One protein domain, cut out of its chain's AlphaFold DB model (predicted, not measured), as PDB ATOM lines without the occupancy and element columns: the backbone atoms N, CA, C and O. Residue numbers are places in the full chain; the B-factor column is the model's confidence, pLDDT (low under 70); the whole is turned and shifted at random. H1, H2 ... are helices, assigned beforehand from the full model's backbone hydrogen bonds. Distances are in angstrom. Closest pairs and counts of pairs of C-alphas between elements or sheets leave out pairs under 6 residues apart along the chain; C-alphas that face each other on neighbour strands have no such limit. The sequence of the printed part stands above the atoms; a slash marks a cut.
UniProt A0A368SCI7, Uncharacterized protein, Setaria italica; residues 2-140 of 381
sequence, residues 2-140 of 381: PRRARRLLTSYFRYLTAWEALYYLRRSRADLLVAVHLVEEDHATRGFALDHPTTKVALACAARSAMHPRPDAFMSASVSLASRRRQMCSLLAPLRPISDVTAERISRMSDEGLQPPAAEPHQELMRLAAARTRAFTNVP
ATOM      1  N   PRO A   2     127.553 133.156 103.907       60.91
ATOM      2  CA  PRO A   2     128.427 132.629 104.975       60.91
ATOM      3  C   PRO A   2     127.894 131.386 105.710       60.91
ATOM      4  O   PRO A   2     128.674 130.553 106.156       60.91
ATOM      5  N   ARG A   3     126.569 131.188 105.795       69.94
ATOM      6  CA  ARG A   3     125.986 130.041 106.526       69.94
ATOM      7  C   ARG A   3     126.275 128.675 105.883       69.94
ATOM      8  O   ARG A   3     126.369 127.689 106.609       69.94
ATOM      9  N   ARG A   4     126.420 128.620 104.553       79.38
ATOM     10  CA  ARG A   4     126.551 127.374 103.769       79.38
ATOM     11  C   ARG A   4     127.989 126.857 103.766       79.38
ATOM     12  O   ARG A   4     128.229 125.722 104.157       79.38
ATOM     13  N   ALA A   5     128.938 127.726 103.422       82.25
ATOM     14  CA  ALA A   5     130.364 127.405 103.453       82.25
ATOM     15  C   ALA A   5     130.846 127.095 104.881       82.25
ATOM     16  O   ALA A   5     131.596 126.144 105.085       82.25
ATOM     17  N   ARG A   6     130.318 127.804 105.893       90.25
ATOM     18  CA  ARG A   6     130.585 127.499 107.309       90.25
ATOM     19  C   ARG A   6     130.180 126.072 107.661       90.25
ATOM     20  O   ARG A   6     130.938 125.368 108.312       90.25
ATOM     21  N   ARG A   7     128.990 125.646 107.218       89.00
ATOM     22  CA  ARG A   7     128.483 124.289 107.459       89.00
ATOM     23  C   ARG A   7     129.366 123.228 106.829       89.00
ATOM     24  O   ARG A   7     129.535 122.193 107.461       89.00
ATOM     25  N   LEU A   8     129.931 123.487 105.650       89.50
ATOM     26  CA  LEU A   8     130.896 122.580 105.038       89.50
ATOM     27  C   LEU A   8     132.137 122.435 105.921       89.50
ATOM     28  O   LEU A   8     132.450 121.318 106.312       89.50
ATOM     29  N   LEU A   9     132.779 123.545 106.305       91.94
ATOM     30  CA  LEU A   9     133.998 123.512 107.120       91.94
ATOM     31  C   LEU A   9     133.783 122.804 108.460       91.94
ATOM     32  O   LEU A   9     134.506 121.864 108.757       91.94
ATOM     33  N   THR A  10     132.737 123.154 109.216       93.12
ATOM     34  CA  THR A  10     132.435 122.491 110.502       93.12
ATOM     35  C   THR A  10     131.994 121.032 110.340       93.12
ATOM     36  O   THR A  10     131.969 120.273 111.304       93.12
ATOM     37  N   SER A  11     131.562 120.641 109.135       90.62
ATOM     38  CA  SER A  11     131.198 119.254 108.834       90.62
ATOM     39  C   SER A  11     132.385 118.433 108.325       90.62
ATOM     40  O   SER A  11     132.386 117.208 108.425       90.62
ATOM     41  N   TYR A  12     133.387 119.080 107.751       90.81
ATOM     42  CA  TYR A  12     134.596 118.405 107.321       90.81
ATOM     43  C   TYR A  12     135.577 118.298 108.492       90.81
ATOM     44  O   TYR A  12     135.914 117.204 108.935       90.81
ATOM     45  N   PHE A  13     135.924 119.442 109.073       92.50
ATOM     46  CA  PHE A  13     136.800 119.572 110.227       92.50
ATOM     47  C   PHE A  13     135.964 119.604 111.503       92.50
ATOM     48  O   PHE A  13     135.502 120.654 111.951       92.50
ATOM     49  N   ARG A  14     135.728 118.426 112.083       90.81
ATOM     50  CA  ARG A  14     134.842 118.263 113.251       90.81
ATOM     51  C   ARG A  14     135.370 118.913 114.525       90.81
ATOM     52  O   ARG A  14     134.598 119.144 115.452       90.81
ATOM     53  N   TYR A  15     136.656 119.234 114.552       91.75
ATOM     54  CA  TYR A  15     137.291 119.961 115.639       91.75
ATOM     55  C   TYR A  15     137.008 121.473 115.611       91.75
ATOM     56  O   TYR A  15     137.083 122.093 116.670       91.75
ATOM     57  N   LEU A  16     136.631 122.048 114.458       92.50
ATOM     58  CA  LEU A  16     136.387 123.486 114.322       92.50
ATOM     59  C   LEU A  16     135.048 123.922 114.918       92.50
ATOM     60  O   LEU A  16     133.990 123.332 114.673       92.50
ATOM     61  N   THR A  17     135.073 125.063 115.594       92.00
ATOM     62  CA  THR A  17     133.875 125.806 115.974       92.00
ATOM     63  C   THR A  17     133.268 126.563 114.788       92.00
ATOM     64  O   THR A  17     133.872 126.785 113.734       92.00
ATOM     65  N   ALA A  18     132.028 127.026 114.969       91.06
ATOM     66  CA  ALA A  18     131.370 127.897 114.000       91.06
ATOM     67  C   ALA A  18     132.128 129.218 113.773       91.06
ATOM     68  O   ALA A  18     132.064 129.760 112.668       91.06
ATOM     69  N   TRP A  19     132.801 129.726 114.805       90.81
ATOM     70  CA  TRP A  19     133.517 130.996 114.774       90.81
ATOM     71  C   TRP A  19     134.839 130.889 114.026       90.81
ATOM     72  O   TRP A  19     135.087 131.714 113.147       90.81
ATOM     73  N   GLU A  20     135.621 129.839 114.276       92.19
ATOM     74  CA  GLU A  20     136.845 129.552 113.519       92.19
ATOM     75  C   GLU A  20     136.535 129.354 112.035       92.19
ATOM     76  O   GLU A  20     137.141 129.988 111.175       92.19
ATOM     77  N   ALA A  21     135.496 128.577 111.710       93.00
ATOM     78  CA  ALA A  21     135.062 128.409 110.324       93.00
ATOM     79  C   ALA A  21     134.708 129.751 109.650       93.00
ATOM     80  O   ALA A  21     135.006 129.958 108.475       93.00
ATOM     81  N   LEU A  22     134.086 130.691 110.373       91.50
ATOM     82  CA  LEU A  22     133.812 132.037 109.854       91.50
ATOM     83  C   LEU A  22     135.068 132.909 109.757       91.50
ATOM     84  O   LEU A  22     135.122 133.772 108.882       91.50
ATOM     85  N   TYR A  23     136.046 132.728 110.644       91.12
ATOM     86  CA  TYR A  23     137.349 133.383 110.554       91.12
ATOM     87  C   TYR A  23     138.070 132.954 109.270       91.12
ATOM     88  O   TYR A  23     138.397 133.816 108.453       91.12
ATOM     89  N   TYR A  24     138.181 131.649 109.008       91.75
ATOM     90  CA  TYR A  24     138.824 131.128 107.797       91.75
ATOM     91  C   TYR A  24     138.140 131.590 106.510       91.75
ATOM     92  O   TYR A  24     138.809 132.013 105.571       91.75
ATOM     93  N   LEU A  25     136.804 131.596 106.478       91.94
ATOM     94  CA  LEU A  25     136.051 132.084 105.318       91.94
ATOM     95  C   LEU A  25     136.201 133.588 105.092       91.94
ATOM     96  O   LEU A  25     136.165 134.038 103.949       91.94
ATOM     97  N   ARG A  26     136.338 134.385 106.158       89.81
ATOM     98  CA  ARG A  26     136.618 135.821 106.024       89.81
ATOM     99  C   ARG A  26     138.034 136.041 105.503       89.81
ATOM    100  O   ARG A  26     138.200 136.792 104.544       89.81
ATOM    101  N   ARG A  27     139.017 135.336 106.071       88.38
ATOM    102  CA  ARG A  27     140.425 135.395 105.653       88.38
ATOM    103  C   ARG A  27     140.607 134.988 104.191       88.38
ATOM    104  O   ARG A  27     141.354 135.639 103.474       88.38
ATOM    105  N   SER A  28     139.852 133.998 103.717       90.06
ATOM    106  CA  SER A  28     139.909 133.529 102.330       90.06
ATOM    107  C   SER A  28     139.022 134.299 101.342       90.06
ATOM    108  O   SER A  28     138.887 133.881 100.192       90.06
ATOM    109  N   ARG A  29     138.355 135.388 101.762       88.50
ATOM    110  CA  ARG A  29     137.333 136.103 100.959       88.50
ATOM    111  C   ARG A  29     136.261 135.167 100.377       88.50
ATOM    112  O   ARG A  29     135.802 135.344  99.253       88.50
ATOM    113  N   ALA A  30     135.854 134.174 101.164       86.62
ATOM    114  CA  ALA A  30     134.924 133.109 100.807       86.62
ATOM    115  C   ALA A  30     135.393 132.151  99.689       86.62
ATOM    116  O   ALA A  30     134.580 131.352  99.219       86.62
ATOM    117  N   ASP A  31     136.681 132.148  99.311       88.88
ATOM    118  CA  ASP A  31     137.267 131.026  98.567       88.88
ATOM    119  C   ASP A  31     137.354 129.823  99.517       88.88
ATOM    120  O   ASP A  31     138.123 129.806 100.485       88.88
ATOM    121  N   LEU A  32     136.497 128.831  99.278       87.50
ATOM    122  CA  LEU A  32     136.379 127.664 100.143       87.50
ATOM    123  C   LEU A  32     137.640 126.801 100.120       87.50
ATOM    124  O   LEU A  32     137.999 126.230 101.144       87.50
ATOM    125  N   LEU A  33     138.307 126.699  98.972       86.81
ATOM    126  CA  LEU A  33     139.474 125.842  98.838       86.81
ATOM    127  C   LEU A  33     140.685 126.464  99.540       86.81
ATOM    128  O   LEU A  33     141.431 125.760 100.210       86.81
ATOM    129  N   VAL A  34     140.822 127.789  99.460       90.44
ATOM    130  CA  VAL A  34     141.795 128.528 100.275       90.44
ATOM    131  C   VAL A  34     141.464 128.401 101.764       90.44
ATOM    132  O   VAL A  34     142.369 128.183 102.557       90.44
ATOM    133  N   ALA A  35     140.188 128.479 102.166       92.06
ATOM    134  CA  ALA A  35     139.807 128.290 103.571       92.06
ATOM    135  C   ALA A  35     140.166 126.890 104.091       92.06
ATOM    136  O   ALA A  35     140.688 126.771 105.193       92.06
ATOM    137  N   VAL A  36     139.901 125.840 103.306       91.44
ATOM    138  CA  VAL A  36     140.296 124.458 103.627       91.44
ATOM    139  C   VAL A  36     141.810 124.356 103.785       91.44
ATOM    140  O   VAL A  36     142.272 123.805 104.776       91.44
ATOM    141  N   HIS A  37     142.568 124.930 102.851       90.25
ATOM    142  CA  HIS A  37     144.026 124.917 102.906       90.25
ATOM    143  C   HIS A  37     144.580 125.647 104.140       90.25
ATOM    144  O   HIS A  37     145.460 125.112 104.799       90.25
ATOM    145  N   LEU A  38     144.025 126.811 104.498       91.12
ATOM    146  CA  LEU A  38     144.406 127.545 105.713       91.12
ATOM    147  C   LEU A  38     144.128 126.740 106.990       91.12
ATOM    148  O   LEU A  38     144.945 126.740 107.903       91.12
ATOM    149  N   VAL A  39     142.991 126.035 107.056       92.25
ATOM    150  CA  VAL A  39     142.691 125.138 108.184       92.25
ATOM    151  C   VAL A  39     143.722 124.013 108.266       92.25
ATOM    152  O   VAL A  39     144.188 123.694 109.359       92.25
ATOM    153  N   GLU A  40     144.055 123.399 107.128       90.50
ATOM    154  CA  GLU A  40     145.038 122.316 107.051       90.50
ATOM    155  C   GLU A  40     146.441 122.773 107.469       90.50
ATOM    156  O   GLU A  40     147.101 122.068 108.234       90.50
ATOM    157  N   GLU A  41     146.861 123.964 107.035       88.81
ATOM    158  CA  GLU A  41     148.115 124.598 107.451       88.81
ATOM    159  C   GLU A  41     148.149 124.845 108.960       88.81
ATOM    160  O   GLU A  41     149.022 124.301 109.637       88.81
ATOM    161  N   ASP A  42     147.179 125.596 109.489       88.94
ATOM    162  CA  ASP A  42     147.154 126.010 110.897       88.94
ATOM    163  C   ASP A  42     147.036 124.813 111.856       88.94
ATOM    164  O   ASP A  42     147.548 124.858 112.969       88.94
ATOM    165  N   HIS A  43     146.378 123.726 111.437       89.69
ATOM    166  CA  HIS A  43     146.194 122.533 112.273       89.69
ATOM    167  C   HIS A  43     147.181 121.399 111.945       89.69
ATOM    168  O   HIS A  43     147.024 120.278 112.438       89.69
ATOM    169  N   ALA A  44     148.175 121.645 111.085       86.50
ATOM    170  CA  ALA A  44     149.121 120.643 110.587       86.50
ATOM    171  C   ALA A  44     148.441 119.323 110.159       86.50
ATOM    172  O   ALA A  44     148.912 118.220 110.480       86.50
ATOM    173  N   THR A  45     147.305 119.429 109.470       83.75
ATOM    174  CA  THR A  45     146.562 118.295 108.903       83.75
ATOM    175  C   THR A  45     146.739 118.273 107.390       83.75
ATOM    176  O   THR A  45     146.993 119.295 106.765       83.75
ATOM    177  N   ARG A  46     146.668 117.085 106.788       77.44
ATOM    178  CA  ARG A  46     146.695 116.904 105.333       77.44
ATOM    179  C   ARG A  46     145.772 115.746 105.007       77.44
ATOM    180  O   ARG A  46     146.116 114.601 105.283       77.44
ATOM    181  N   GLY A  47     144.576 116.037 104.516       74.06
ATOM    182  CA  GLY A  47     143.581 114.988 104.301       74.06
ATOM    183  C   GLY A  47     142.402 115.363 103.417       74.06
ATOM    184  O   GLY A  47     141.587 114.495 103.120       74.06
ATOM    185  N   PHE A  48     142.261 116.618 102.990       81.19
ATOM    186  CA  PHE A  48     141.163 117.036 102.126       81.19
ATOM    187  C   PHE A  48     141.259 116.418 100.737       81.19
ATOM    188  O   PHE A  48     141.940 116.938  99.863       81.19
ATOM    189  N   ALA A  49     140.489 115.369 100.471       80.12
ATOM    190  CA  ALA A  49     140.322 114.843  99.121       80.12
ATOM    191  C   ALA A  49     138.866 114.973  98.655       80.12
ATOM    192  O   ALA A  49     137.925 114.782  99.429       80.12
ATOM    193  N   LEU A  50     138.666 115.328  97.383       76.12
ATOM    194  CA  LEU A  50     137.330 115.565  96.811       76.12
ATOM    195  C   LEU A  50     136.458 114.301  96.799       76.12
ATOM    196  O   LEU A  50     135.236 114.379  96.907       76.12
ATOM    197  N   ASP A  51     137.093 113.145  96.673       73.94
ATOM    198  CA  ASP A  51     136.491 111.818  96.655       73.94
ATOM    199  C   ASP A  51     136.329 111.202  98.055       73.94
ATOM    200  O   ASP A  51     135.584 110.226  98.200       73.94
ATOM    201  N   HIS A  52     136.935 111.803  99.088       80.56
ATOM    202  CA  HIS A  52     136.866 111.303 100.457       80.56
ATOM    203  C   HIS A  52     135.412 111.261 100.973       80.56
ATOM    204  O   HIS A  52     134.663 112.235 100.797       80.56
ATOM    205  N   PRO A  53     134.985 110.189 101.674       83.62
ATOM    206  CA  PRO A  53     133.634 110.086 102.230       83.62
ATOM    207  C   PRO A  53     133.241 111.285 103.105       83.62
ATOM    208  O   PRO A  53     132.131 111.803 102.984       83.62
ATOM    209  N   THR A  54     134.168 111.798 103.921       86.38
ATOM    210  CA  THR A  54     133.941 112.992 104.756       86.38
ATOM    211  C   THR A  54     133.609 114.229 103.923       86.38
ATOM    212  O   THR A  54     132.742 115.008 104.315       86.38
ATOM    213  N   THR A  55     134.231 114.401 102.752       84.81
ATOM    214  CA  THR A  55     133.946 115.523 101.843       84.81
ATOM    215  C   THR A  55     132.533 115.429 101.291       84.81
ATOM    216  O   THR A  55     131.801 116.418 101.306       84.81
ATOM    217  N   LYS A  56     132.104 114.227 100.883       83.69
ATOM    218  CA  LYS A  56     130.728 113.980 100.420       83.69
ATOM    219  C   LYS A  56     129.715 114.295 101.519       83.69
ATOM    220  O   LYS A  56     128.769 115.041 101.287       83.69
ATOM    221  N   VAL A  57     129.951 113.819 102.741       88.19
ATOM    222  CA  VAL A  57     129.088 114.123 103.895       88.19
ATOM    223  C   VAL A  57     129.054 115.628 104.185       88.19
ATOM    224  O   VAL A  57     127.980 116.195 104.393       88.19
ATOM    225  N   ALA A  58     130.200 116.310 104.160       89.44
ATOM    226  CA  ALA A  58     130.277 117.746 104.411       89.44
ATOM    227  C   ALA A  58     129.541 118.572 103.341       89.44
ATOM    228  O   ALA A  58     128.820 119.518 103.679       89.44
ATOM    229  N   LEU A  59     129.658 118.184 102.067       86.38
ATOM    230  CA  LEU A  59     128.899 118.766 100.961       86.38
ATOM    231  C   LEU A  59     127.392 118.532 101.132       86.38
ATOM    232  O   LEU A  59     126.618 119.473 100.950       86.38
ATOM    233  N   ALA A  60     126.972 117.341 101.567       86.25
ATOM    234  CA  ALA A  60     125.566 117.031 101.834       86.25
ATOM    235  C   ALA A  60     125.005 117.950 102.922       86.25
ATOM    236  O   ALA A  60     123.952 118.572 102.755       86.25
ATOM    237  N   CYS A  61     125.735 118.096 104.031       87.38
ATOM    238  CA  CYS A  61     125.362 118.988 105.125       87.38
ATOM    239  C   CYS A  61     125.246 120.447 104.658       87.38
ATOM    240  O   CYS A  61     124.315 121.152 105.064       87.38
ATOM    241  N   ALA A  62     126.156 120.904 103.794       88.44
ATOM    242  CA  ALA A  62     126.131 122.251 103.231       88.44
ATOM    243  C   ALA A  62     124.944 122.462 102.275       88.44
ATOM    244  O   ALA A  62     124.239 123.465 102.405       88.44
ATOM    245  N   ALA A  63     124.675 121.508 101.378       87.50
ATOM    246  CA  ALA A  63     123.565 121.549 100.426       87.50
ATOM    247  C   ALA A  63     122.198 121.515 101.129       87.50
ATOM    248  O   ALA A  63     121.318 122.318 100.819       87.50
ATOM    249  N   ARG A  64     122.039 120.664 102.151       86.50
ATOM    250  CA  ARG A  64     120.831 120.634 102.995       86.50
ATOM    251  C   ARG A  64     120.650 121.941 103.761       86.50
ATOM    252  O   ARG A  64     119.559 122.496 103.778       86.50
ATOM    253  N   SER A  65     121.729 122.490 104.320       85.75
ATOM    254  CA  SER A  65     121.694 123.805 104.983       85.75
ATOM    255  C   SER A  65     121.402 124.958 104.011       85.75
ATOM    256  O   SER A  65     121.016 126.045 104.438       85.75
ATOM    257  N   ALA A  66     121.600 124.744 102.707       84.62
ATOM    258  CA  ALA A  66     121.244 125.675 101.647       84.62
ATOM    259  C   ALA A  66     119.798 125.519 101.149       84.62
ATOM    260  O   ALA A  66     119.391 126.333 100.323       84.62
ATOM    261  N   MET A  67     119.055 124.519 101.643       86.38
ATOM    262  CA  MET A  67     117.736 124.110 101.143       86.38
ATOM    263  C   MET A  67     117.761 123.742  99.652       86.38
ATOM    264  O   MET A  67     116.840 124.061  98.907       86.38
ATOM    265  N   HIS A  68     118.843 123.098  99.194       84.00
ATOM    266  CA  HIS A  68     118.936 122.659  97.804       84.00
ATOM    267  C   HIS A  68     117.863 121.587  97.512       84.00
ATOM    268  O   HIS A  68     117.820 120.600  98.249       84.00
ATOM    269  N   PRO A  69     117.043 121.716  96.446       86.75
ATOM    270  CA  PRO A  69     115.937 120.788  96.172       86.75
ATOM    271  C   PRO A  69     116.371 119.332  95.964       86.75
ATOM    272  O   PRO A  69     115.640 118.406  96.294       86.75
ATOM    273  N   ARG A  70     117.578 119.123  95.419       85.75
ATOM    274  CA  ARG A  70     118.173 117.796  95.180       85.75
ATOM    275  C   ARG A  70     119.630 117.742  95.656       85.75
ATOM    276  O   ARG A  70     120.529 117.942  94.836       85.75
ATOM    277  N   PRO A  71     119.900 117.603  96.964       83.31
ATOM    278  CA  PRO A  71     121.258 117.671  97.509       83.31
ATOM    279  C   PRO A  71     122.208 116.647  96.876       83.31
ATOM    280  O   PRO A  71     123.328 116.999  96.524       83.31
ATOM    281  N   ASP A  72     121.740 115.419  96.650       81.31
ATOM    282  CA  ASP A  72     122.579 114.320  96.152       81.31
ATOM    283  C   ASP A  72     122.998 114.499  94.688       81.31
ATOM    284  O   ASP A  72     124.160 114.278  94.331       81.31
ATOM    285  N   ALA A  73     122.080 114.998  93.855       82.62
ATOM    286  CA  ALA A  73     122.376 115.351  92.468       82.62
ATOM    287  C   ALA A  73     123.394 116.500  92.394       82.62
ATOM    288  O   ALA A  73     124.359 116.430  91.636       82.62
ATOM    289  N   PHE A  74     123.226 117.529  93.234       82.50
ATOM    290  CA  PHE A  74     124.168 118.646  93.316       82.50
ATOM    291  C   PHE A  74     125.570 118.196  93.732       82.50
ATOM    292  O   PHE A  74     126.553 118.650  93.149       82.50
ATOM    293  N   MET A  75     125.679 117.299  94.714       79.44
ATOM    294  CA  MET A  75     126.973 116.765  95.146       79.44
ATOM    295  C   MET A  75     127.675 115.987  94.039       79.44
ATOM    296  O   MET A  75     128.848 116.241  93.772       79.44
ATOM    297  N   SER A  76     126.957 115.071  93.387       78.81
ATOM    298  CA  SER A  76     127.509 114.231  92.320       78.81
ATOM    299  C   SER A  76     128.002 115.084  91.150       78.81
ATOM    300  O   SER A  76     129.141 114.928  90.709       78.81
ATOM    301  N   ALA A  77     127.200 116.073  90.743       81.81
ATOM    302  CA  ALA A  77     127.581 117.054  89.734       81.81
ATOM    303  C   ALA A  77     128.801 117.883  90.167       81.81
ATOM    304  O   ALA A  77     129.744 118.036  89.398       81.81
ATOM    305  N   SER A  78     128.824 118.380  91.409       79.00
ATOM    306  CA  SER A  78     129.922 119.211  91.926       79.00
ATOM    307  C   SER A  78     131.252 118.460  91.957       79.00
ATOM    308  O   SER A  78     132.276 119.005  91.551       79.00
ATOM    309  N   VAL A  79     131.244 117.206  92.414       76.81
ATOM    310  CA  VAL A  79     132.439 116.350  92.456       76.81
ATOM    311  C   VAL A  79     132.896 115.990  91.038       76.81
ATOM    312  O   VAL A  79     134.090 116.085  90.746       76.81
ATOM    313  N   SER A  80     131.966 115.650  90.137       80.31
ATOM    314  CA  SER A  80     132.271 115.367  88.727       80.31
ATOM    315  C   SER A  80     132.929 116.570  88.041       80.31
ATOM    316  O   SER A  80     134.024 116.466  87.481       80.31
ATOM    317  N   LEU A  81     132.330 117.751  88.180       80.75
ATOM    318  CA  LEU A  81     132.850 119.003  87.636       80.75
ATOM    319  C   LEU A  81     134.221 119.364  88.228       80.75
ATOM    320  O   LEU A  81     135.143 119.711  87.486       80.75
ATOM    321  N   ALA A  82     134.402 119.206  89.543       76.25
ATOM    322  CA  ALA A  82     135.683 119.448  90.202       76.25
ATOM    323  C   ALA A  82     136.793 118.505  89.701       76.25
ATOM    324  O   ALA A  82     137.928 118.949  89.520       76.25
ATOM    325  N   SER A  83     136.474 117.241  89.390       75.75
ATOM    326  CA  SER A  83     137.434 116.301  88.784       75.75
ATOM    327  C   SER A  83     137.903 116.743  87.389       75.75
ATOM    328  O   SER A  83     139.034 116.477  86.989       75.75
ATOM    329  N   ARG A  84     137.080 117.525  86.678       80.00
ATOM    330  CA  ARG A  84     137.328 118.018  85.311       80.00
ATOM    331  C   ARG A  84     137.722 119.494  85.276       80.00
ATOM    332  O   ARG A  84     137.549 120.176  84.261       80.00
ATOM    333  N   ARG A  85     138.299 120.002  86.370       76.25
ATOM    334  CA  ARG A  85     138.624 121.424  86.573       76.25
ATOM    335  C   ARG A  85     139.350 122.077  85.394       76.25
ATOM    336  O   ARG A  85     139.015 123.197  85.036       76.25
ATOM    337  N   ARG A  86     140.341 121.410  84.785       78.25
ATOM    338  CA  ARG A  86     141.101 121.980  83.650       78.25
ATOM    339  C   ARG A  86     140.197 122.268  82.450       78.25
ATOM    340  O   ARG A  86     140.288 123.344  81.869       78.25
ATOM    341  N   GLN A  87     139.298 121.334  82.134       80.06
ATOM    342  CA  GLN A  87     138.319 121.487  81.059       80.06
ATOM    343  C   GLN A  87     137.334 122.612  81.397       80.06
ATOM    344  O   GLN A  87     137.131 123.504  80.578       80.06
ATOM    345  N   MET A  88     136.822 122.655  82.635       81.25
ATOM    346  CA  MET A  88     135.997 123.775  83.108       81.25
ATOM    347  C   MET A  88     136.703 125.125  82.969       81.25
ATOM    348  O   MET A  88     136.122 126.061  82.435       81.25
ATOM    349  N   CYS A  89     137.956 125.240  83.413       78.44
ATOM    350  CA  CYS A  89     138.714 126.483  83.297       78.44
ATOM    351  C   CYS A  89     138.901 126.898  81.834       78.44
ATOM    352  O   CYS A  89     138.760 128.075  81.546       78.44
ATOM    353  N   SER A  90     139.157 125.965  80.908       82.50
ATOM    354  CA  SER A  90     139.251 126.298  79.477       82.50
ATOM    355  C   SER A  90     137.927 126.777  78.876       82.50
ATOM    356  O   SER A  90     137.930 127.692  78.059       82.50
ATOM    357  N   LEU A  91     136.798 126.202  79.311       82.38
ATOM    358  CA  LEU A  91     135.462 126.593  78.852       82.38
ATOM    359  C   LEU A  91     135.038 127.959  79.403       82.38
ATOM    360  O   LEU A  91     134.338 128.699  78.722       82.38
ATOM    361  N   LEU A  92     135.474 128.288  80.621       80.00
ATOM    362  CA  LEU A  92     135.135 129.529  81.325       80.00
ATOM    363  C   LEU A  92     136.187 130.642  81.158       80.00
ATOM    364  O   LEU A  92     135.966 131.755  81.623       80.00
ATOM    365  N   ALA A  93     137.334 130.356  80.533       74.19
ATOM    366  CA  ALA A  93     138.406 131.326  80.298       74.19
ATOM    367  C   ALA A  93     138.021 132.510  79.388       74.19
ATOM    368  O   ALA A  93     138.536 133.608  79.622       74.19
ATOM    369  N   PRO A  94     137.165 132.361  78.355       75.75
ATOM    370  CA  PRO A  94     136.736 133.505  77.561       75.75
ATOM    371  C   PRO A  94     135.909 134.475  78.419       75.75
ATOM    372  O   PRO A  94     134.920 134.070  79.018       75.75
ATOM    373  N   LEU A  95     136.236 135.774  78.401       57.75
ATOM    374  CA  LEU A  95     135.454 136.857  79.040       57.75
ATOM    375  C   LEU A  95     134.087 137.112  78.361       57.75
ATOM    376  O   LEU A  95     133.551 138.218  78.408       57.75
ATOM    377  N   ARG A  96     133.538 136.115  77.663       71.00
ATOM    378  CA  ARG A  96     132.280 136.213  76.924       71.00
ATOM    379  C   ARG A  96     131.126 135.671  77.772       71.00
ATOM    380  O   ARG A  96     131.348 134.796  78.608       71.00
ATOM    381  N   PRO A  97     129.889 136.144  77.537       75.38
ATOM    382  CA  PRO A  97     128.702 135.497  78.077       75.38
ATOM    383  C   PRO A  97     128.709 133.998  77.751       75.38
ATOM    384  O   PRO A  97     129.103 133.603  76.651       75.38
ATOM    385  N   ILE A  98     128.293 133.174  78.713       77.88
ATOM    386  CA  ILE A  98     128.199 131.721  78.533       77.88
ATOM    387  C   ILE A  98     127.184 131.450  77.417       77.88
ATOM    388  O   ILE A  98     126.018 131.810  77.553       77.88
ATOM    389  N   SER A  99     127.632 130.842  76.317       83.94
ATOM    390  CA  SER A  99     126.749 130.400  75.234       83.94
ATOM    391  C   SER A  99     125.994 129.124  75.609       83.94
ATOM    392  O   SER A  99     126.491 128.331  76.415       83.94
ATOM    393  N   ASP A 100     124.861 128.868  74.952       84.38
ATOM    394  CA  ASP A 100     124.066 127.644  75.150       84.38
ATOM    395  C   ASP A 100     124.902 126.373  74.941       84.38
ATOM    396  O   ASP A 100     124.852 125.451  75.748       84.38
ATOM    397  N   VAL A 101     125.797 126.378  73.948       84.75
ATOM    398  CA  VAL A 101     126.742 125.276  73.688       84.75
ATOM    399  C   VAL A 101     127.687 125.036  74.872       84.75
ATOM    400  O   VAL A 101     128.026 123.898  75.201       84.75
ATOM    401  N   THR A 102     128.135 126.105  75.536       83.56
ATOM    402  CA  THR A 102     128.991 125.997  76.726       83.56
ATOM    403  C   THR A 102     128.197 125.460  77.915       83.56
ATOM    404  O   THR A 102     128.701 124.609  78.648       83.56
ATOM    405  N   ALA A 103     126.951 125.910  78.085       84.56
ATOM    406  CA  ALA A 103     126.056 125.436  79.135       84.56
ATOM    407  C   ALA A 103     125.706 123.946  78.967       84.56
ATOM    408  O   ALA A 103     125.841 123.180  79.923       84.56
ATOM    409  N   GLU A 104     125.356 123.510  77.754       85.75
ATOM    410  CA  GLU A 104     125.110 122.099  77.431       85.75
ATOM    411  C   GLU A 104     126.339 121.239  77.718       85.75
ATOM    412  O   GLU A 104     126.231 120.182  78.339       85.75
ATOM    413  N   ARG A 105     127.530 121.710  77.334       84.00
ATOM    414  CA  ARG A 105     128.776 120.981  77.583       84.00
ATOM    415  C   ARG A 105     129.070 120.832  79.075       84.00
ATOM    416  O   ARG A 105     129.496 119.758  79.490       84.00
ATOM    417  N   ILE A 106     128.811 121.864  79.881       84.75
ATOM    418  CA  ILE A 106     128.935 121.791  81.345       84.75
ATOM    419  C   ILE A 106     127.919 120.799  81.924       84.75
ATOM    420  O   ILE A 106     128.302 119.969  82.748       84.75
ATOM    421  N   SER A 107     126.662 120.838  81.469       84.81
ATOM    422  CA  SER A 107     125.618 119.910  81.927       84.81
ATOM    423  C   SER A 107     125.985 118.460  81.617       84.81
ATOM    424  O   SER A 107     125.933 117.593  82.487       84.81
ATOM    425  N   ARG A 108     126.465 118.198  80.400       85.44
ATOM    426  CA  ARG A 108     126.915 116.863  80.003       85.44
ATOM    427  C   ARG A 108     128.089 116.390  80.861       85.44
ATOM    428  O   ARG A 108     128.100 115.259  81.330       85.44
ATOM    429  N   MET A 109     129.042 117.278  81.153       82.25
ATOM    430  CA  MET A 109     130.170 116.964  82.037       82.25
ATOM    431  C   MET A 109     129.742 116.635  83.474       82.25
ATOM    432  O   MET A 109     130.387 115.801  84.109       82.25
ATOM    433  N   SER A 110     128.686 117.263  84.003       81.94
ATOM    434  CA  SER A 110     128.167 116.900  85.329       81.94
ATOM    435  C   SER A 110     127.534 115.510  85.369       81.94
ATOM    436  O   SER A 110     127.637 114.851  86.403       81.94
ATOM    437  N   ASP A 111     126.953 115.052  84.258       80.94
ATOM    438  CA  ASP A 111     126.252 113.765  84.164       80.94
ATOM    439  C   ASP A 111     127.185 112.591  83.820       80.94
ATOM    440  O   ASP A 111     126.916 111.448  84.174       80.94
ATOM    441  N   GLU A 112     128.333 112.865  83.193       75.69
ATOM    442  CA  GLU A 112     129.306 111.860  82.735       75.69
ATOM    443  C   GLU A 112     130.125 111.188  83.877       75.69
ATOM    444  O   GLU A 112     131.086 110.470  83.598       75.69
ATOM    445  N   GLY A 113     129.781 111.400  85.155       68.12
ATOM    446  CA  GLY A 113     130.413 110.742  86.311       68.12
ATOM    447  C   GLY A 113     131.874 111.142  86.595       68.12
ATOM    448  O   GLY A 113     132.482 111.960  85.901       68.12
ATOM    449  N   LEU A 114     132.458 110.572  87.658       64.38
ATOM    450  CA  LEU A 114     133.849 110.830  88.063       64.38
ATOM    451  C   LEU A 114     134.829 110.383  86.968       64.38
ATOM    452  O   LEU A 114     134.815 109.226  86.553       64.38
ATOM    453  N   GLN A 115     135.717 111.281  86.542       65.56
ATOM    454  CA  GLN A 115     136.856 110.884  85.718       65.56
ATOM    455  C   GLN A 115     137.840 110.084  86.598       65.56
ATOM    456  O   GLN A 115     138.036 110.475  87.755       65.56
ATOM    457  N   PRO A 116     138.456 108.984  86.108       55.94
ATOM    458  CA  PRO A 116     139.506 108.302  86.857       55.94
ATOM    459  C   PRO A 116     140.580 109.320  87.257       55.94
ATOM    460  O   PRO A 116     140.938 110.175  86.434       55.94
ATOM    461  N   PRO A 117     141.047 109.291  88.517       55.00
ATOM    462  CA  PRO A 117     141.962 110.301  89.012       55.00
ATOM    463  C   PRO A 117     143.214 110.302  88.132       55.00
ATOM    464  O   PRO A 117     143.891 109.287  87.988       55.00
ATOM    465  N   ALA A 118     143.534 111.454  87.532       52.41
ATOM    466  CA  ALA A 118     144.916 111.705  87.134       52.41
ATOM    467  C   ALA A 118     145.778 111.503  88.386       52.41
ATOM    468  O   ALA A 118     145.321 111.886  89.453       52.41
ATOM    469  N   ALA A 119     146.972 110.924  88.268       50.75
ATOM    470  CA  ALA A 119     147.714 110.333  89.387       50.75
ATOM    471  C   ALA A 119     147.849 111.175  90.681       50.75
ATOM    472  O   ALA A 119     148.080 110.581  91.718       50.75
ATOM    473  N   GLU A 120     147.650 112.502  90.677       55.41
ATOM    474  CA  GLU A 120     147.761 113.348  91.881       55.41
ATOM    475  C   GLU A 120     146.768 114.544  91.910       55.41
ATOM    476  O   GLU A 120     147.174 115.706  91.782       55.41
ATOM    477  N   PRO A 121     145.440 114.343  92.054       63.56
ATOM    478  CA  PRO A 121     144.459 115.437  92.004       63.56
ATOM    479  C   PRO A 121     144.489 116.324  93.258       63.56
ATOM    480  O   PRO A 121     144.248 117.528  93.173       63.56
ATOM    481  N   HIS A 122     144.776 115.731  94.422       68.12
ATOM    482  CA  HIS A 122     144.794 116.410  95.719       68.12
ATOM    483  C   HIS A 122     145.934 117.431  95.814       68.12
ATOM    484  O   HIS A 122     145.701 118.597  96.136       68.12
ATOM    485  N   GLN A 123     147.156 117.008  95.480       71.94
ATOM    486  CA  GLN A 123     148.348 117.836  95.637       71.94
ATOM    487  C   GLN A 123     148.314 119.055  94.711       71.94
ATOM    488  O   GLN A 123     148.677 120.154  95.124       71.94
ATOM    489  N   GLU A 124     147.777 118.906  93.496       76.31
ATOM    490  CA  GLU A 124     147.563 120.032  92.584       76.31
ATOM    491  C   GLU A 124     146.483 120.998  93.096       76.31
ATOM    492  O   GLU A 124     146.652 122.215  93.010       76.31
ATOM    493  N   LEU A 125     145.383 120.485  93.659       78.19
ATOM    494  CA  LEU A 125     144.310 121.312  94.213       78.19
ATOM    495  C   LEU A 125     144.814 122.160  95.393       78.19
ATOM    496  O   LEU A 125     144.585 123.372  95.420       78.19
ATOM    497  N   MET A 126     145.561 121.546  96.314       83.94
ATOM    498  CA  MET A 126     146.173 122.251  97.444       83.94
ATOM    499  C   MET A 126     147.283 123.205  97.012       83.94
ATOM    500  O   MET A 126     147.348 124.322  97.518       83.94
ATOM    501  N   ARG A 127     148.098 122.847  96.012       82.81
ATOM    502  CA  ARG A 127     149.112 123.751  95.444       82.81
ATOM    503  C   ARG A 127     148.489 125.035  94.895       82.81
ATOM    504  O   ARG A 127     149.053 126.118  95.046       82.81
ATOM    505  N   LEU A 128     147.325 124.935  94.257       82.06
ATOM    506  CA  LEU A 128     146.613 126.093  93.719       82.06
ATOM    507  C   LEU A 128     145.985 126.953  94.811       82.06
ATOM    508  O   LEU A 128     145.991 128.176  94.682       82.06
ATOM    509  N   ALA A 129     145.461 126.337  95.872       86.31
ATOM    510  CA  ALA A 129     145.031 127.074  97.052       86.31
ATOM    511  C   ALA A 129     146.204 127.823  97.682       86.31
ATOM    512  O   ALA A 129     146.118 129.039  97.807       86.31
ATOM    513  N   ALA A 130     147.325 127.142  97.929       86.31
ATOM    514  CA  ALA A 130     148.552 127.741  98.452       86.31
ATOM    515  C   ALA A 130     149.041 128.923  97.596       86.31
ATOM    516  O   ALA A 130     149.425 129.970  98.116       86.31
ATOM    517  N   ALA A 131     148.976 128.801  96.264       86.06
ATOM    518  CA  ALA A 131     149.335 129.889  95.354       86.06
ATOM    519  C   ALA A 131     148.429 131.122  95.521       86.06
ATOM    520  O   ALA A 131     148.914 132.250  95.436       86.06
ATOM    521  N   ARG A 132     147.132 130.920  95.783       85.56
ATOM    522  CA  ARG A 132     146.175 132.000  96.077       85.56
ATOM    523  C   ARG A 132     146.345 132.549  97.488       85.56
ATOM    524  O   ARG A 132     146.078 133.730  97.692       85.56
ATOM    525  N   THR A 133     146.831 131.739  98.431       82.50
ATOM    526  CA  THR A 133     147.054 132.150  99.823       82.50
ATOM    527  C   THR A 133     148.007 133.337  99.929       82.50
ATOM    528  O   THR A 133     147.792 134.218 100.752       82.50
ATOM    529  N   ARG A 134     148.999 133.424  99.028       74.75
ATOM    530  CA  ARG A 134     149.985 134.522  98.964       74.75
ATOM    531  C   ARG A 134     149.372 135.921  98.834       74.75
ATOM    532  O   ARG A 134     150.042 136.901  99.134       74.75
ATOM    533  N   ALA A 135     148.128 136.023  98.368       70.81
ATOM    534  CA  ALA A 135     147.413 137.291  98.252       70.81
ATOM    535  C   ALA A 135     146.756 137.751  99.570       70.81
ATOM    536  O   ALA A 135     146.203 138.853  99.616       70.81
ATOM    537  N   PHE A 136     146.776 136.927 100.622       75.81
ATOM    538  CA  PHE A 136     146.165 137.232 101.914       75.81
ATOM    539  C   PHE A 136     147.234 137.491 102.974       75.81
ATOM    540  O   PHE A 136     148.250 136.804 103.048       75.81
ATOM    541  N   THR A 137     146.993 138.494 103.814       70.31
ATOM    542  CA  THR A 137     147.876 138.822 104.931       70.31
ATOM    543  C   THR A 137     147.760 137.769 106.034       70.31
ATOM    544  O   THR A 137     146.664 137.304 106.365       70.31
ATOM    545  N   ASN A 138     148.896 137.405 106.631       70.50
ATOM    546  CA  ASN A 138     148.933 136.595 107.847       70.50
ATOM    547  C   ASN A 138     148.535 137.474 109.031       70.50
ATOM    548  O   ASN A 138     149.376 138.090 109.678       70.50
ATOM    549  N   VAL A 139     147.228 137.578 109.264       71.19
ATOM    550  CA  VAL A 139     146.678 138.261 110.435       71.19
ATOM    551  C   VAL A 139     146.435 137.210 111.515       71.19
ATOM    552  O   VAL A 139     145.691 136.258 111.240       71.19
ATOM    553  N   PRO A 140     147.028 137.351 112.715       72.56
ATOM    554  CA  PRO A 140     146.772 136.425 113.809       72.56
ATOM    555  C   PRO A 140     145.273 136.378 114.151       72.56
ATOM    556  O   PRO A 140     144.531 137.321 113.845       72.56
TER     557      PRO A 140
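AT A GLANCE: This is residues 2 to 140 of the 381 residues of an uncharacterized protein of Setaria italica (UniProt A0A368SCI7). Eight short helices are set in two groups with a gap between them: H1 to H4 on one side of it, H5, H6 and H7 on the other. H4 packs on H5 to join the groups along one side of the gap, while H8, coming after H7, returns to cross H3, and residues 93 to 101, of which 100 to 101 belong to H7, stick out. The printed part has 139 residues, with eight named helices, H1 to H8 in chain order, and no named strand; the class is all helix. The whole is compact, with a radius of gyration of the C-alphas of 15.6 A and spans of 46 by 32 by 31 A.

HOW THE PARTS SIT: H4, residues 53 to 65, is one of the three longest helices. It touches H1, residues 2 to 12, at a shallow tilt of 27 degrees, opposite ways; the closest C-alphas, of Ser 11 and Ala 58, are 4.8 A apart. H1 touches H2, residues 18 to 27, at a steep tilt of 67 degrees, with the C-alphas of Arg 6 and Ala 21 closest at 5.5 A. H2 touches H3, residues 32 to 42, and is only just about perpendicular to it at 72 degrees; the C-alphas of Tyr 24 and Ala 35 are closest at 5.2 A. H3 touches H8, residues 121 to 133, about perpendicular at 86 degrees, with the C-alphas of Val 34 and Ala 129 closest at 4.8 A. H5, residues 71 to 83, touches H4 with residues 71 to 75 alone, at a steep tilt of 51 degrees; the C-alphas of Ala 63 and Pro 71 are closest at 5.4 A. With residues 76 to 81 alone H5 touches H7, residues 100 to 111, about perpendicular at 76 degrees, and the C-alphas of Ala 77 and Ser 110 are closest at 4.4 A. H6, residues 85 to 92, is close to H7 but not clearly touching, with the C-alphas of Leu 91 and Thr 102 closest at 6.8 A. Helix packing is mostly crossed, and in H1 to H8 every O i to N i+4 pair is within hydrogen-bond range.

IN THESE COORDINATES: H1 begins at C-alpha 2 (128.427, 132.629, 104.975). H4 and H5 each measure 18.4 A from first to last C-alpha, H8 18.6 A and H7 16.7 A. H8 ends at C-alpha 133 (147.054, 132.150, 99.823).

THE WHOLE: The C-alphas of Val 101 and Pro 140, the two farthest apart, are 46.2 A from each other. The printed part has no cut, and no link is long. Residues 2 to 3, 95 and 113 to 122 have pLDDT under 70; the mean of the printed part is 81.7.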